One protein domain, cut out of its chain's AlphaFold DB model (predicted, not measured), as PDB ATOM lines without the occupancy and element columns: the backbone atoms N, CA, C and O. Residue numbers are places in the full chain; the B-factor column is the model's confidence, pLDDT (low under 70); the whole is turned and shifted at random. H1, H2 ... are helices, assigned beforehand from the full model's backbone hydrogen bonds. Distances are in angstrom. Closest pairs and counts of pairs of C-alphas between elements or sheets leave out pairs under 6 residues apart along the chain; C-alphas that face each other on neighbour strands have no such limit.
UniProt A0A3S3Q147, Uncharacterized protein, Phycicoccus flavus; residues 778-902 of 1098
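This is residues 778 to 902 of the 1098 residues of an uncharacterized protein of Phycicoccus flavus (UniProt A0A3S3Q147). This domain has little regular structure: H1, H2, H3 and H5 form a small body, and a long loop, residues 863 to 896, reaches out to Glu 875 and returns to small H6. The printed part has 125 residues, six named helices, H1 to H6, and no named strand. It is all helix, with 48 residues in named elements, and compact: radius of gyration of the C-alphas 15.4 A, spans 53 by 36 by 26 A.

H1, residues 792 to 804, 18.2 A, begins at C-alpha (50.426, 31.074, 181.892). H2 is 811 to 820, H3 826 to 831, H4 840 to 843, H5 853 to 862. H6, 897 to 901, ends at C-alpha (26.382, 15.050, 188.388).

H1 is close to H2 but not clearly touching, closest C-alphas Leu 795 and Ala 817, 7.7 A. H2 and H5 only just touch, with 3 pairs of C-alphas within 8 A, closest Leu 818 and Val 857, 7.1 A. H3 touches H5, closest C-alphas Ala 826 and Arg 862, 4.7 A, opposite ways at a shallow tilt of 27 degrees. H3 has 0 of 2 O i to N i+4 pairs within hydrogen-bond range, but 2 of 3 O i to N i+3.

The printed part has no cut; the link H5 to H6 is long. Residues 882 to 883 have pLDDT under 70.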
ATOM      1  N   VAL A 778      49.807  19.038 170.500       94.50
ATOM      2  CA  VAL A 778      50.619  19.398 171.679       94.50
ATOM      3  C   VAL A 778      49.868  19.102 172.982       94.50
ATOM      4  O   VAL A 778      48.689  19.432 173.103       94.50
ATOM      5  N   LEU A 779      50.566  18.539 173.977       96.00
ATOM      6  CA  LEU A 779      50.064  18.370 175.346       96.00
ATOM      7  C   LEU A 779      50.158  19.699 176.119       96.00
ATOM      8  O   LEU A 779      51.243  20.243 176.323       96.00
ATOM      9  N   LEU A 780      49.021  20.210 176.579       97.56
ATOM     10  CA  LEU A 780      48.846  21.491 177.254       97.56
ATOM     11  C   LEU A 780      48.876  21.392 178.781       97.56
ATOM     12  O   LEU A 780      49.381  22.318 179.415       97.56
ATOM     13  N   ALA A 781      48.355  20.326 179.399       96.44
ATOM     14  CA  ALA A 781      48.126  20.324 180.850       96.44
ATOM     15  C   ALA A 781      49.334  19.945 181.718       96.44
ATOM     16  O   ALA A 781      49.203  19.925 182.943       96.44
ATOM     17  N   THR A 782      50.498  19.627 181.146       93.00
ATOM     18  CA  THR A 782      51.697  19.251 181.919       93.00
ATOM     19  C   THR A 782      52.054  20.328 182.942       93.00
ATOM     20  O   THR A 782      52.311  21.470 182.566       93.00
ATOM     21  N   ALA A 783      52.092  19.983 184.227       91.81
ATOM     22  CA  ALA A 783      52.367  20.953 185.284       91.81
ATOM     23  C   ALA A 783      53.761  21.596 185.130       91.81
ATOM     24  O   ALA A 783      54.761  20.899 184.937       91.81
ATOM     25  N   THR A 784      53.829  22.922 185.258       91.56
ATOM     26  CA  THR A 784      55.094  23.677 185.337       91.56
ATOM     27  C   THR A 784      55.784  23.435 186.678       91.56
ATOM     28  O   THR A 784      57.012  23.375 186.760       91.56
ATOM     29  N   TRP A 785      54.985  23.276 187.734       87.56
ATOM     30  CA  TRP A 785      55.439  23.206 189.116       87.56
ATOM     31  C   TRP A 785      55.153  21.841 189.736       87.56
ATOM     32  O   TRP A 785      54.197  21.152 189.376       87.56
ATOM     33  N   ALA A 786      55.971  21.465 190.718       81.69
ATOM     34  CA  ALA A 786      55.832  20.196 191.429       81.69
ATOM     35  C   ALA A 786      54.532  20.075 192.257       81.69
ATOM     36  O   ALA A 786      54.145  18.964 192.612       81.69
ATOM     37  N   ASP A 787      53.849  21.191 192.525       82.12
ATOM     38  CA  ASP A 787      52.530  21.248 193.176       82.12
ATOM     39  C   ASP A 787      51.356  20.892 192.233       82.12
ATOM     40  O   ASP A 787      50.192  20.951 192.627       82.12
ATOM     41  N   GLY A 788      51.649  20.536 190.976       87.38
ATOM     42  CA  GLY A 788      50.655  20.191 189.960       87.38
ATOM     43  C   GLY A 788      50.109  21.382 189.169       87.38
ATOM     44  O   GLY A 788      49.339  21.178 188.229       87.38
ATOM     45  N   THR A 789      50.498  22.617 189.499       92.38
ATOM     46  CA  THR A 789      50.009  23.822 188.815       92.38
ATOM     47  C   THR A 789      50.769  24.154 187.525       92.38
ATOM     48  O   THR A 789      51.891  23.701 187.280       92.38
ATOM     49  N   LEU A 790      50.129  24.962 186.677       94.38
ATOM     50  CA  LEU A 790      50.602  25.394 185.362       94.38
ATOM     51  C   LEU A 790      50.775  26.921 185.333       94.38
ATOM     52  O   LEU A 790      49.887  27.646 185.790       94.38
ATOM     53  N   ASP A 791      51.889  27.403 184.778       95.12
ATOM     54  CA  ASP A 791      52.099  28.833 184.514       95.12
ATOM     55  C   ASP A 791      51.474  29.260 183.179       95.12
ATOM     56  O   ASP A 791      51.456  28.505 182.205       95.12
ATOM     57  N   LEU A 792      51.004  30.513 183.116       97.19
ATOM     58  CA  LEU A 792      50.426  31.074 181.892       97.19
ATOM     59  C   LEU A 792      51.439  31.128 180.746       97.19
ATOM     60  O   LEU A 792      51.071  30.834 179.617       97.19
ATOM     61  N   ASP A 793      52.702  31.460 181.020       97.19
ATOM     62  CA  ASP A 793      53.725  31.572 179.974       97.19
ATOM     63  C   ASP A 793      54.002  30.218 179.305       97.19
ATOM     64  O   ASP A 793      54.085  30.141 178.080       97.19
ATOM     65  N   ASP A 794      54.051  29.138 180.091       95.69
ATOM     66  CA  ASP A 794      54.197  27.776 179.571       95.69
ATOM     67  C   ASP A 794      52.972  27.363 178.743       95.69
ATOM     68  O   ASP A 794      53.121  26.759 177.679       95.69
ATOM     69  N   LEU A 795      51.758  27.713 179.187       97.81
ATOM     70  CA  LEU A 795      50.537  27.458 178.419       97.81
ATOM     71  C   LEU A 795      50.523  28.239 177.094       97.81
ATOM     72  O   LEU A 795      50.210  27.664 176.053       97.81
ATOM     73  N   LEU A 796      50.885  29.527 177.111       97.94
ATOM     74  CA  LEU A 796      50.975  30.361 175.907       97.94
ATOM     75  C   LEU A 796      52.027  29.826 174.931       97.94
ATOM     76  O   LEU A 796      51.760  29.767 173.731       97.94
ATOM     77  N   GLY A 797      53.182  29.381 175.436       96.81
ATOM     78  CA  GLY A 797      54.224  28.740 174.633       96.81
ATOM     79  C   GLY A 797      53.719  27.483 173.921       96.81
ATOM     80  O   GLY A 797      53.899  27.350 172.713       96.81
ATOM     81  N   ARG A 798      53.003  26.606 174.637       97.06
ATOM     82  CA  ARG A 798      52.420  25.375 174.068       97.06
ATOM     83  C   ARG A 798      51.299  25.656 173.064       97.06
ATOM     84  O   ARG A 798      51.183  24.956 172.063       97.06
ATOM     85  N   LEU A 799      50.486  26.691 173.291       97.75
ATOM     86  CA  LEU A 799      49.457  27.118 172.335       97.75
ATOM     87  C   LEU A 799      50.064  27.732 171.066       97.75
ATOM     88  O   LEU A 799      49.557  27.488 169.974       97.75
ATOM     89  N   ALA A 800      51.148  28.502 171.190       97.38
ATOM     90  CA  ALA A 800      51.885  29.012 170.036       97.38
ATOM     91  C   ALA A 800      52.520  27.866 169.233       97.38
ATOM     92  O   ALA A 800      52.388  27.832 168.014       97.38
ATOM     93  N   GLU A 801      53.118  26.884 169.917       95.44
ATOM     94  CA  GLU A 801      53.644  25.669 169.290       95.44
ATOM     95  C   GLU A 801      52.551  24.893 168.538       95.44
ATOM     96  O   GLU A 801      52.759  24.486 167.394       95.44
ATOM     97  N   ALA A 802      51.367  24.734 169.137       96.00
ATOM     98  CA  ALA A 802      50.228  24.110 168.469       96.00
ATOM     99  C   ALA A 802      49.803  24.907 167.226       96.00
ATOM    100  O   ALA A 802      49.655  24.334 166.153       96.00
ATOM    101  N   ARG A 803      49.664  26.236 167.327       96.56
ATOM    102  CA  ARG A 803      49.308  27.098 166.185       96.56
ATOM    103  C   ARG A 803      50.289  26.949 165.019       96.56
ATOM    104  O   ARG A 803      49.855  26.883 163.873       96.56
ATOM    105  N   ASP A 804      51.586  26.933 165.319       94.50
ATOM    106  CA  ASP A 804      52.646  26.966 164.310       94.50
ATOM    107  C   ASP A 804      52.932  25.574 163.710       94.50
ATOM    108  O   ASP A 804      53.413  25.484 162.580       94.50
ATOM    109  N   GLY A 805      52.626  24.495 164.442       91.69
ATOM    110  CA  GLY A 805      52.811  23.107 164.008       91.69
ATOM    111  C   GLY A 805      51.515  22.412 163.585       91.69
ATOM    112  O   GLY A 805      51.287  22.170 162.401       91.69
ATOM    113  N   HIS A 806      50.676  22.061 164.562       90.38
ATOM    114  CA  HIS A 806      49.412  21.354 164.352       90.38
ATOM    115  C   HIS A 806      48.302  22.008 165.194       90.38
ATOM    116  O   HIS A 806      48.267  21.804 166.413       90.38
ATOM    117  N   PRO A 807      47.385  22.788 164.586       91.75
ATOM    118  CA  PRO A 807      46.489  23.705 165.304       91.75
ATOM    119  C   PRO A 807      45.309  23.005 166.002       91.75
ATOM    120  O   PRO A 807      44.257  23.618 166.206       91.75
ATOM    121  N   LEU A 808      45.468  21.728 166.365       95.12
ATOM    122  CA  LEU A 808      44.500  20.938 167.119       95.12
ATOM    123  C   LEU A 808      45.086  20.497 168.462       95.12
ATOM    124  O   LEU A 808      46.215  20.007 168.531       95.12
ATOM    125  N   VAL A 809      44.284  20.641 169.515       97.69
ATOM    126  CA  VAL A 809      44.597  20.216 170.888       97.69
ATOM    127  C   VAL A 809      43.472  19.353 171.460       97.69
ATOM    128  O   VAL A 809      42.331  19.412 170.997       97.69
ATOM    129  N   GLY A 810      43.772  18.552 172.478       97.81
ATOM    130  CA  GLY A 810      42.765  17.750 173.169       97.81
ATOM    131  C   GLY A 810      41.810  18.612 174.017       97.81
ATOM    132  O   GLY A 810      42.283  19.493 174.742       97.81
ATOM    133  N   PRO A 811      40.476  18.434 173.939       97.88
ATOM    134  CA  PRO A 811      39.534  19.185 174.770       97.88
ATOM    135  C   PRO A 811      39.607  18.843 176.272       97.88
ATOM    136  O   PRO A 811      39.518  19.769 177.085       97.88
ATOM    137  N   LEU A 812      39.796  17.575 176.671       97.19
ATOM    138  CA  LEU A 812      40.013  17.214 178.084       97.19
ATOM    139  C   LEU A 812      41.320  17.814 178.600       97.19
ATOM    140  O   LEU A 812      41.360  18.360 179.705       97.19
ATOM    141  N   ASP A 813      42.378  17.742 177.796       97.88
ATOM    142  CA  ASP A 813      43.685  18.276 178.150       97.88
ATOM    143  C   ASP A 813      43.683  19.811 178.256       97.88
ATOM    144  O   ASP A 813      44.200  20.365 179.227       97.88
ATOM    145  N   LEU A 814      42.996  20.517 177.352       98.00
ATOM    146  CA  LEU A 814      42.806  21.967 177.447       98.00
ATOM    147  C   LEU A 814      42.088  22.368 178.741       98.00
ATOM    148  O   LEU A 814      42.554  23.255 179.458       98.00
ATOM    149  N   VAL A 815      40.956  21.737 179.065       96.75
ATOM    150  CA  VAL A 815      40.216  22.082 180.292       96.75
ATOM    151  C   VAL A 815      41.031  21.718 181.532       96.75
ATOM    152  O   VAL A 815      41.090  22.511 182.470       96.75
ATOM    153  N   GLN A 816      41.747  20.590 181.526       95.62
ATOM    154  CA  GLN A 816      42.670  20.244 182.606       95.62
ATOM    155  C   GLN A 816      43.781  21.294 182.777       95.62
ATOM    156  O   GLN A 816      44.109  21.650 183.911       95.62
ATOM    157  N   ALA A 817      44.327  21.832 181.683       97.06
ATOM    158  CA  ALA A 817      45.311  22.914 181.723       97.06
ATOM    159  C   ALA A 817      44.732  24.172 182.393       97.06
ATOM    160  O   ALA A 817      45.363  24.743 183.282       97.06
ATOM    161  N   LEU A 818      43.494  24.553 182.054       96.69
ATOM    162  CA  LEU A 818      42.793  25.682 182.680       96.69
ATOM    163  C   LEU A 818      42.552  25.475 184.185       96.69
ATOM    164  O   LEU A 818      42.651  26.419 184.965       96.69
ATOM    165  N   HIS A 819      42.259  24.249 184.624       93.56
ATOM    166  CA  HIS A 819      42.065  23.941 186.052       93.56
ATOM    167  C   HIS A 819      43.385  23.852 186.840       93.56
ATOM    168  O   HIS A 819      43.380  23.972 188.066       93.56
ATOM    169  N   ARG A 820      44.525  23.719 186.152       93.81
ATOM    170  CA  ARG A 820      45.875  23.794 186.744       93.81
ATOM    171  C   ARG A 820      46.464  25.200 186.735       93.81
ATOM    172  O   ARG A 820      47.405  25.463 187.484       93.81
ATOM    173  N   LEU A 821      45.932  26.090 185.902       95.38
ATOM    174  CA  LEU A 821      46.483  27.418 185.668       95.38
ATOM    175  C   LEU A 821      46.479  28.274 186.951       95.38
ATOM    176  O   LEU A 821      45.448  28.474 187.614       95.38
ATOM    177  N   ARG A 822      47.658  28.786 187.319       92.56
ATOM    178  CA  ARG A 822      47.830  29.755 188.414       92.56
ATOM    179  C   ARG A 822      47.093  31.070 188.105       92.56
ATOM    180  O   ARG A 822      46.816  31.347 186.939       92.56
ATOM    181  N   PRO A 823      46.732  31.885 189.119       88.94
ATOM    182  CA  PRO A 823      46.129  33.193 188.874       88.94
ATOM    183  C   PRO A 823      46.987  34.014 187.915       88.94
ATOM    184  O   PRO A 823      48.202  34.098 188.087       88.94
ATOM    185  N   ALA A 824      46.350  34.639 186.931       92.88
ATOM    186  CA  ALA A 824      47.018  35.501 185.970       92.88
ATOM    187  C   ALA A 824      46.199  36.777 185.749       92.88
ATOM    188  O   ALA A 824      44.985  36.788 185.958       92.88
ATOM    189  N   ASP A 825      46.866  37.857 185.339       94.44
ATOM    190  CA  ASP A 825      46.201  39.127 185.040       94.44
ATOM    191  C   ASP A 825      45.254  38.958 183.839       94.44
ATOM    192  O   ASP A 825      45.671  38.557 182.750       94.44
ATOM    193  N   ALA A 826      43.981  39.308 184.032       96.31
ATOM    194  CA  ALA A 826      42.942  39.267 183.008       96.31
ATOM    195  C   ALA A 826      43.312  40.054 181.736       96.31
ATOM    196  O   ALA A 826      42.864  39.708 180.642       96.31
ATOM    197  N   ARG A 827      44.156  41.091 181.851       96.25
ATOM    198  CA  ARG A 827      44.649  41.880 180.709       96.25
ATOM    199  C   ARG A 827      45.489  41.054 179.737       96.25
ATOM    200  O   ARG A 827      45.488  41.359 178.549       96.25
ATOM    201  N   ARG A 828      46.127  39.977 180.204       97.50
ATOM    202  CA  ARG A 828      46.925  39.068 179.366       97.50
ATOM    203  C   ARG A 828      46.077  38.200 178.434       97.50
ATOM    204  O   ARG A 828      46.620  37.491 177.596       97.50
ATOM    205  N   ALA A 829      44.743  38.284 178.502       97.75
ATOM    206  CA  ALA A 829      43.860  37.629 177.536       97.75
ATOM    207  C   ALA A 829      44.149  38.041 176.075       97.75
ATOM    208  O   ALA A 829      43.891  37.259 175.162       97.75
ATOM    209  N   SER A 830      44.707  39.235 175.834       96.81
ATOM    210  CA  SER A 830      45.121  39.665 174.490       96.81
ATOM    211  C   SER A 830      46.374  38.956 173.960       96.81
ATOM    212  O   SER A 830      46.647  39.047 172.770       96.81
ATOM    213  N   GLU A 831      47.142  38.278 174.817       97.75
ATOM    214  CA  GLU A 831      48.345  37.523 174.429       97.75
ATOM    215  C   GLU A 831      48.013  36.110 173.925       97.75
ATOM    216  O   GLU A 831      48.863  35.444 173.339       97.75
ATOM    217  N   VAL A 832      46.781  35.639 174.152       97.94
ATOM    218  CA  VAL A 832      46.353  34.289 173.777       97.94
ATOM    219  C   VAL A 832      46.261  34.173 172.250       97.94
ATOM    220  O   VAL A 832      45.463  34.906 171.647       97.94
ATOM    221  N   PRO A 833      47.016  33.251 171.620       96.12
ATOM    222  CA  PRO A 833      47.040  33.113 170.169       96.12
ATOM    223  C   PRO A 833      45.680  32.665 169.616       96.12
ATOM    224  O   PRO A 833      45.006  31.812 170.191       96.12
ATOM    225  N   ASP A 834      45.297  33.234 168.473       96.12
ATOM    226  CA  ASP A 834      44.151  32.781 167.680       96.12
ATOM    227  C   ASP A 834      44.479  31.521 166.865       96.12
ATOM    228  O   ASP A 834      45.642  31.193 166.620       96.12
ATOM    229  N   GLY A 835      43.434  30.847 166.379       94.50
ATOM    230  CA  GLY A 835      43.548  29.801 165.357       94.50
ATOM    231  C   GLY A 835      43.783  28.383 165.880       94.50
ATOM    232  O   GLY A 835      43.738  27.449 165.085       94.50
ATOM    233  N   VAL A 836      43.965  28.197 167.190       97.56
ATOM    234  CA  VAL A 836      44.034  26.869 167.821       97.56
ATOM    235  C   VAL A 836      42.629  26.392 168.176       97.56
ATOM    236  O   VAL A 836      41.851  27.121 168.798       97.56
ATOM    237  N   ARG A 837      42.295  25.155 167.808       97.81
ATOM    238  CA  ARG A 837      40.985  24.560 168.090       97.81
ATOM    239  C   ARG A 837      41.107  23.220 168.799       97.81
ATOM    240  O   ARG A 837      42.149  22.579 168.749       97.81
ATOM    241  N   THR A 838      40.034  22.771 169.442       98.12
ATOM    242  CA  THR A 838      39.990  21.395 169.947       98.12
ATOM    243  C   THR A 838      39.782  20.411 168.801       98.12
ATOM    244  O   THR A 838      39.052  20.704 167.845       98.12
ATOM    245  N   ASP A 839      40.407  19.242 168.901       97.88
ATOM    246  CA  ASP A 839      40.237  18.161 167.938       97.88
ATOM    247  C   ASP A 839      38.773  17.688 167.933       97.88
ATOM    248  O   ASP A 839      38.247  17.285 168.984       97.88
ATOM    249  N   PRO A 840      38.076  17.745 166.783       97.31
ATOM    250  CA  PRO A 840      36.668  17.396 166.733       97.31
ATOM    251  C   PRO A 840      36.408  15.939 167.121       97.31
ATOM    252  O   PRO A 840      35.400  15.673 167.773       97.31
ATOM    253  N   ARG A 841      37.348  15.021 166.843       97.50
ATOM    254  CA  ARG A 841      37.228  13.587 167.163       97.50
ATOM    255  C   ARG A 841      37.050  13.320 168.654       97.50
ATOM    256  O   ARG A 841      36.502  12.280 168.995       97.50
ATOM    257  N   PHE A 842      37.486  14.234 169.522       97.56
ATOM    258  CA  PHE A 842      37.390  14.123 170.985       97.56
ATOM    259  C   PHE A 842      36.484  15.195 171.610       97.56
ATOM    260  O   PHE A 842      36.204  15.165 172.807       97.56
ATOM    261  N   THR A 843      35.981  16.138 170.806       96.56
ATOM    262  CA  THR A 843      35.096  17.215 171.280       96.56
ATOM    263  C   THR A 843      33.647  16.750 171.386       96.56
ATOM    264  O   THR A 843      32.956  17.094 172.347       96.56
ATOM    265  N   ASP A 844      33.176  15.963 170.418       95.06
ATOM    266  CA  ASP A 844      31.873  15.306 170.482       95.06
ATOM    267  C   ASP A 844      31.901  13.923 169.807       95.06
ATOM    268  O   ASP A 844      32.741  13.694 168.934       95.06
ATOM    269  N   PRO A 845      30.967  13.016 170.152       93.81
ATOM    270  CA  PRO A 845      30.960  11.649 169.625       93.81
ATOM    271  C   PRO A 845      30.859  11.540 168.101       93.81
ATOM    272  O   PRO A 845      31.267  10.527 167.539       93.81
ATOM    273  N   ASN A 846      30.313  12.554 167.420       94.75
ATOM    274  CA  ASN A 846      30.159  12.544 165.964       94.75
ATOM    275  C   ASN A 846      31.355  13.166 165.234       94.75
ATOM    276  O   ASN A 846      31.388  13.131 164.005       94.75
ATOM    277  N   GLY A 847      32.310  13.764 165.951       93.50
ATOM    278  CA  GLY A 847      33.467  14.401 165.332       93.50
ATOM    279  C   GLY A 847      33.132  15.648 164.507       93.50
ATOM    280  O   GLY A 847      33.814  15.919 163.521       93.50
ATOM    281  N   VAL A 848      32.070  16.385 164.851       94.94
ATOM    282  CA  VAL A 848      31.580  17.540 164.067       94.94
ATOM    283  C   VAL A 848      31.896  18.868 164.753       94.94
ATOM    284  O   VAL A 848      32.172  19.876 164.100       94.94
ATOM    285  N   ARG A 849      31.826  18.900 166.080       96.19
ATOM    286  CA  ARG A 849      32.023  20.090 166.900       96.19
ATOM    287  C   ARG A 849      33.502  20.266 167.187       96.19
ATOM    288  O   ARG A 849      34.218  19.315 167.436       96.19
ATOM    289  N   SER A 850      33.941  21.513 167.220       96.56
ATOM    290  CA  SER A 850      35.293  21.892 167.617       96.56
ATOM    291  C   SER A 850      35.207  23.224 168.355       96.56
ATOM    292  O   SER A 850      34.510  24.135 167.896       96.56
ATOM    293  N   LEU A 851      35.868  23.334 169.502       97.38
ATOM    294  CA  LEU A 851      35.879  24.524 170.350       97.38
ATOM    295  C   LEU A 851      37.067  25.417 169.988       97.38
ATOM    296  O   LEU A 851      38.112  24.934 169.558       97.38
ATOM    297  N   ASP A 852      36.904  26.724 170.163       97.81
ATOM    298  CA  ASP A 852      38.001  27.682 170.035       97.81
ATOM    299  C   ASP A 852      38.834  27.657 171.324       97.81
ATOM    300  O   ASP A 852      38.373  28.103 172.379       97.81
ATOM    301  N   ALA A 853      40.037  27.083 171.255       97.69
ATOM    302  CA  ALA A 853      40.884  26.921 172.431       97.69
ATOM    303  C   ALA A 853      41.351  28.281 172.970       97.69
ATOM    304  O   ALA A 853      41.375  28.489 174.185       97.69
ATOM    305  N   GLY A 854      41.653  29.221 172.068       97.62
ATOM    306  CA  GLY A 854      42.045  30.579 172.427       97.62
ATOM    307  C   GLY A 854      40.929  31.305 173.176       97.62
ATOM    308  O   GLY A 854      41.166  31.875 174.242       97.62
ATOM    309  N   GLU A 855      39.688  31.226 172.695       97.94
ATOM    310  CA  GLU A 855      38.562  31.888 173.359       97.94
ATOM    311  C   GLU A 855      38.224  31.282 174.730       97.94
ATOM    312  O   GLU A 855      37.867  32.022 175.653       97.94
ATOM    313  N   LEU A 856      38.395  29.969 174.922       97.69
ATOM    314  CA  LEU A 856      38.237  29.339 176.241       97.69
ATOM    315  C   LEU A 856      39.289  29.837 177.243       97.69
ATOM    316  O   LEU A 856      38.942  30.184 178.374       97.69
ATOM    317  N   VAL A 857      40.554  29.950 176.825       98.00
ATOM    318  CA  VAL A 857      41.630  30.507 177.666       98.00
ATOM    319  C   VAL A 857      41.357  31.978 177.986       98.00
ATOM    320  O   VAL A 857      41.466  32.386 179.141       98.00
ATOM    321  N   ARG A 858      40.918  32.783 177.008       98.06
ATOM    322  CA  ARG A 858      40.527  34.182 177.254       98.06
ATOM    323  C   ARG A 858      39.353  34.294 178.212       98.06
ATOM    324  O   ARG A 858      39.374  35.160 179.080       98.06
ATOM    325  N   THR A 859      38.347  33.437 178.069       97.25
ATOM    326  CA  THR A 859      37.192  33.387 178.976       97.25
ATOM    327  C   THR A 859      37.647  33.106 180.405       97.25
ATOM    328  O   THR A 859      37.250  33.818 181.327       97.25
ATOM    329  N   TRP A 860      38.548  32.138 180.582       96.19
ATOM    330  CA  TRP A 860      39.137  31.824 181.881       96.19
ATOM    331  C   TRP A 860      39.925  33.005 182.469       96.19
ATOM    332  O   TRP A 860      39.718  33.365 183.628       96.19
ATOM    333  N   LEU A 861      40.776  33.659 181.665       96.88
ATOM    334  CA  LEU A 861      41.586  34.805 182.101       96.88
ATOM    335  C   LEU A 861      40.722  36.017 182.465       96.88
ATOM    336  O   LEU A 861      40.932  36.627 183.511       96.88
ATOM    337  N   ARG A 862      39.713  36.344 181.648       96.25
ATOM    338  CA  ARG A 862      38.772  37.449 181.910       96.25
ATOM    339  C   ARG A 862      37.981  37.240 183.201       96.25
ATOM    340  O   ARG A 862      37.637  38.217 183.858       96.25
ATOM    341  N   ALA A 863      37.716  35.989 183.572       93.94
ATOM    342  CA  ALA A 863      37.061  35.640 184.827       93.94
ATOM    343  C   ALA A 863      37.998  35.678 186.053       93.94
ATOM    344  O   ALA A 863      37.533  35.479 187.172       93.94
ATOM    345  N   GLY A 864      39.301  35.934 185.870       92.25
ATOM    346  CA  GLY A 864      40.291  35.943 186.955       92.25
ATOM    347  C   GLY A 864      40.741  34.547 187.403       92.25
ATOM    348  O   GLY A 864      41.382  34.403 188.445       92.25
ATOM    349  N   GLY A 865      40.426  33.518 186.617       90.75
ATOM    350  CA  GLY A 865      40.786  32.132 186.879       90.75
ATOM    351  C   GLY A 865      39.789  31.348 187.729       90.75
ATOM    352  O   GLY A 865      38.586  31.605 187.704       90.75
ATOM    353  N   LEU A 866      40.277  30.328 188.445       89.25
ATOM    354  CA  LEU A 866      39.425  29.517 189.316       89.25
ATOM    355  C   LEU A 866      38.945  30.336 190.529       89.25
ATOM    356  O   LEU A 866      39.791  30.847 191.272       89.25
ATOM    357  N   PRO A 867      37.624  30.421 190.776       88.38
ATOM    358  CA  PRO A 867      37.102  31.055 191.980       88.38
ATOM    359  C   PRO A 867      37.440  30.227 193.225       88.38
ATOM    360  O   PRO A 867      37.683  29.017 193.148       88.38
ATOM    361  N   ALA A 868      37.418  30.875 194.391       84.12
ATOM    362  CA  ALA A 868      37.465  30.170 195.668       84.12
ATOM    363  C   ALA A 868      36.238  29.255 195.816       84.12
ATOM    364  O   ALA A 868      35.136  29.591 195.375       84.12
ATOM    365  N   LEU A 869      36.421  28.094 196.444       83.31
ATOM    366  CA  LEU A 869      35.304  27.208 196.754       83.31
ATOM    367  C   LEU A 869      34.462  27.820 197.875       83.31
ATOM    368  O   LEU A 869      34.990  28.410 198.814       83.31
ATOM    369  N   THR A 870      33.146  27.630 197.804       86.44
ATOM    370  CA  THR A 870      32.226  27.904 198.918       86.44
ATOM    371  C   THR A 870      31.635  26.577 199.394       86.44
ATOM    372  O   THR A 870      30.526  26.221 198.993       86.44
ATOM    373  N   PRO A 871      32.408  25.780 200.148       86.00
ATOM    374  CA  PRO A 871      31.976  24.464 200.578       86.00
ATOM    375  C   PRO A 871      30.942  24.568 201.703       86.00
ATOM    376  O   PRO A 871      31.029  25.428 202.581       86.00
ATOM    377  N   VAL A 872      29.973  23.661 201.681       88.25
ATOM    378  CA  VAL A 872      28.902  23.517 202.668       88.25
ATOM    379  C   VAL A 872      28.978  22.104 203.230       88.25
ATOM    380  O   VAL A 872      29.079  21.145 202.472       88.25
ATOM    381  N   LEU A 873      28.952  21.974 204.552       88.88
ATOM    382  CA  LEU A 873      28.808  20.678 205.210       88.88
ATOM    383  C   LEU A 873      27.312  20.358 205.278       88.88
ATOM    384  O   LEU A 873      26.564  21.129 205.883       88.88
ATOM    385  N   ASP A 874      26.875  19.291 204.618       87.75
ATOM    386  CA  ASP A 874      25.477  18.858 204.658       87.75
ATOM    387  C   ASP A 874      25.126  18.133 205.974       87.75
ATOM    388  O   ASP A 874      25.966  17.956 206.862       87.75
ATOM    389  N   GLU A 875      23.856  17.747 206.125       85.62
ATOM    390  CA  GLU A 875      23.352  17.067 207.328       85.62
ATOM    391  C   GLU A 875      23.991  15.685 207.551       85.62
ATOM    392  O   GLU A 875      24.086  15.236 208.694       85.62
ATOM    393  N   ASP A 876      24.485  15.051 206.482       83.94
ATOM    394  CA  ASP A 876      25.183  13.763 206.519       83.94
ATOM    395  C   ASP A 876      26.678  13.919 206.847       83.94
ATOM    396  O   ASP A 876      27.417  12.932 206.927       83.94
ATOM    397  N   GLY A 877      27.151  15.154 207.042       83.94
ATOM    398  CA  GLY A 877      28.552  15.431 207.326       83.94
ATOM    399  C   GLY A 877      29.454  15.374 206.098       83.94
ATOM    400  O   GLY A 877      30.672  15.223 206.246       83.94
ATOM    401  N   ARG A 878      28.890  15.473 204.892       85.19
ATOM    402  CA  ARG A 878      29.639  15.503 203.637       85.19
ATOM    403  C   ARG A 878      29.828  16.938 203.173       85.19
ATOM    404  O   ARG A 878      28.937  17.781 203.248       85.19
ATOM    405  N   TRP A 879      31.033  17.223 202.694       85.50
ATOM    406  CA  TRP A 879      31.331  18.504 202.072       85.50
ATOM    407  C   TRP A 879      30.778  18.518 200.654       85.50
ATOM    408  O   TRP A 879      31.158  17.701 199.821       85.50
ATOM    409  N   THR A 880      29.899  19.473 200.391       83.19
ATOM    410  CA  THR A 880      29.319  19.749 199.080       83.19
ATOM    411  C   THR A 880      29.639  21.181 198.668       83.19
ATOM    412  O   THR A 880      30.104  22.003 199.456       83.19
ATOM    413  N   GLY A 881      29.397  21.512 197.409       76.62
ATOM    414  CA  GLY A 881      29.448  22.884 196.925       76.62
ATOM    415  C   GLY A 881      29.161  22.917 195.435       76.62
ATOM    416  O   GLY A 881      29.414  21.936 194.741       76.62
ATOM    417  N   ALA A 882      28.683  24.042 194.916       64.69
ATOM    418  CA  ALA A 882      28.489  24.234 193.480       64.69
ATOM    419  C   ALA A 882      29.603  25.127 192.908       64.69
ATOM    420  O   ALA A 882      29.394  26.324 192.714       64.69
ATOM    421  N   PRO A 883      30.821  24.613 192.669       65.31
ATOM    422  CA  PRO A 883      31.844  25.397 192.007       65.31
ATOM    423  C   PRO A 883      31.544  25.465 190.513       65.31
ATOM    424  O   PRO A 883      31.639  24.472 189.794       65.31
ATOM    425  N   THR A 884      31.242  26.661 190.022       76.25
ATOM    426  CA  THR A 884      31.240  26.951 188.588       76.25
ATOM    427  C   THR A 884      32.603  27.520 188.210       76.25
ATOM    428  O   THR A 884      32.861  28.708 188.399       76.25
ATOM    429  N   ALA A 885      33.503  26.673 187.700       86.12
ATOM    430  CA  ALA A 885      34.683  27.178 186.999       86.12
ATOM    431  C   ALA A 885      34.235  27.979 185.760       86.12
ATOM    432  O   ALA A 885      33.218  27.616 185.166       86.12
ATOM    433  N   PRO A 886      34.985  29.011 185.321       91.81
ATOM    434  CA  PRO A 886      34.647  29.772 184.111       91.81
ATOM    435  C   PRO A 886      34.510  28.884 182.870       91.81
ATOM    436  O   PRO A 886      33.669  29.121 182.010       91.81
ATOM    437  N   VAL A 887      35.325  27.829 182.820       92.31
ATOM    438  CA  VAL A 887      35.227  26.737 181.852       92.31
ATOM    439  C   VAL A 887      35.098  25.436 182.652       92.31
ATOM    440  O   VAL A 887      36.106  24.888 183.110       92.31
ATOM    441  N   PRO A 888      33.868  24.968 182.935       89.62
ATOM    442  CA  PRO A 888      33.667  23.769 183.735       89.62
ATOM    443  C   PRO A 888      33.895  22.507 182.900       89.62
ATOM    444  O   PRO A 888      33.600  22.478 181.706       89.62
ATOM    445  N   PHE A 889      34.345  21.431 183.549       89.06
ATOM    446  CA  PHE A 889      34.468  20.110 182.923       89.06
ATOM    447  C   PHE A 889      33.154  19.623 182.295       89.06
ATOM    448  O   PHE A 889      33.186  18.897 181.309       89.06
ATOM    449  N   SER A 890      31.998  20.064 182.803       88.19
ATOM    450  CA  SER A 890      30.678  19.747 182.241       88.19
ATOM    451  C   SER A 890      30.452  20.284 180.819       88.19
ATOM    452  O   SER A 890      29.488  19.890 180.168       88.19
ATOM    453  N   THR A 891      31.331  21.157 180.309       88.56
ATOM    454  CA  THR A 891      31.339  21.550 178.887       88.56
ATOM    455  C   THR A 891      31.826  20.438 177.959       88.56
ATOM    456  O   THR A 891      31.600  20.510 176.751       88.56
ATOM    457  N   LEU A 892      32.480  19.410 178.507       94.25
ATOM    458  CA  LEU A 892      33.107  18.331 177.761       94.25
ATOM    459  C   LEU A 892      32.161  17.143 177.633       94.25
ATOM    460  O   LEU A 892      31.699  16.580 178.628       94.25
ATOM    461  N   ALA A 893      31.928  16.706 176.396       94.94
ATOM    462  CA  ALA A 893      31.109  15.527 176.144       94.94
ATOM    463  C   ALA A 893      31.741  14.257 176.742       94.94
ATOM    464  O   ALA A 893      31.010  13.403 177.226       94.94
ATOM    465  N   ALA A 894      33.073  14.155 176.812       95.75
ATOM    466  CA  ALA A 894      33.770  12.969 177.318       95.75
ATOM    467  C   ALA A 894      33.844  12.845 178.857       95.75
ATOM    468  O   ALA A 894      34.482  11.926 179.364       95.75
ATOM    469  N   LEU A 895      33.227  13.756 179.625       93.50
ATOM    470  CA  LEU A 895      33.316  13.722 181.090       93.50
ATOM    471  C   LEU A 895      32.615  12.477 181.673       93.50
ATOM    472  O   LEU A 895      31.450  12.262 181.337       93.50
ATOM    473  N   PRO A 896      33.242  11.700 182.583       91.94
ATOM    474  CA  PRO A 896      32.562  10.606 183.275       91.94
ATOM    475  C   PRO A 896      31.276  11.072 183.971       91.94
ATOM    476  O   PRO A 896      31.267  12.117 184.622       91.94
ATOM    477  N   GLU A 897      30.203  10.280 183.875       88.38
ATOM    478  CA  GLU A 897      28.872  10.656 184.385       88.38
ATOM    479  C   GLU A 897      28.872  11.126 185.853       88.38
ATOM    480  O   GLU A 897      28.311  12.193 186.113       88.38
ATOM    481  N   PRO A 898      29.564  10.457 186.803       87.56
ATOM    482  CA  PRO A 898      29.578  10.916 188.191       87.56
ATOM    483  C   PRO A 898      30.154  12.328 188.369       87.56
ATOM    484  O   PRO A 898      29.694  13.066 189.232       87.56
ATOM    485  N   LEU A 899      31.112  12.733 187.525       85.81
ATOM    486  CA  LEU A 899      31.690  14.082 187.546       85.81
ATOM    487  C   LEU A 899      30.790  15.125 186.873       85.81
ATOM    488  O   LEU A 899      30.944  16.318 187.142       85.81
ATOM    489  N   ARG A 900      29.855  14.708 186.006       84.69
ATOM    490  CA  ARG A 900      28.809  15.597 185.470       84.69
ATOM    491  C   ARG A 900      27.772  15.914 186.541       84.69
ATOM    492  O   ARG A 900      27.339  17.060 186.632       84.69
ATOM    493  N   THR A 901      27.385  14.909 187.326       83.00
ATOM    494  CA  THR A 901      26.382  15.050 188.388       83.00
ATOM    495  C   THR A 901      26.944  15.698 189.645       83.00
ATOM    496  O   THR A 901      26.272  16.526 190.254       83.00
ATOM    497  N   ASP A 902      28.170  15.337 190.023       81.44
ATOM    498  CA  ASP A 902      28.830  15.826 191.224       81.44
ATOM    499  C   ASP A 902      30.302  16.169 190.932       81.44
ATOM    500  O   ASP A 902      31.156  15.284 190.838       81.44
TER     501      ASP A 902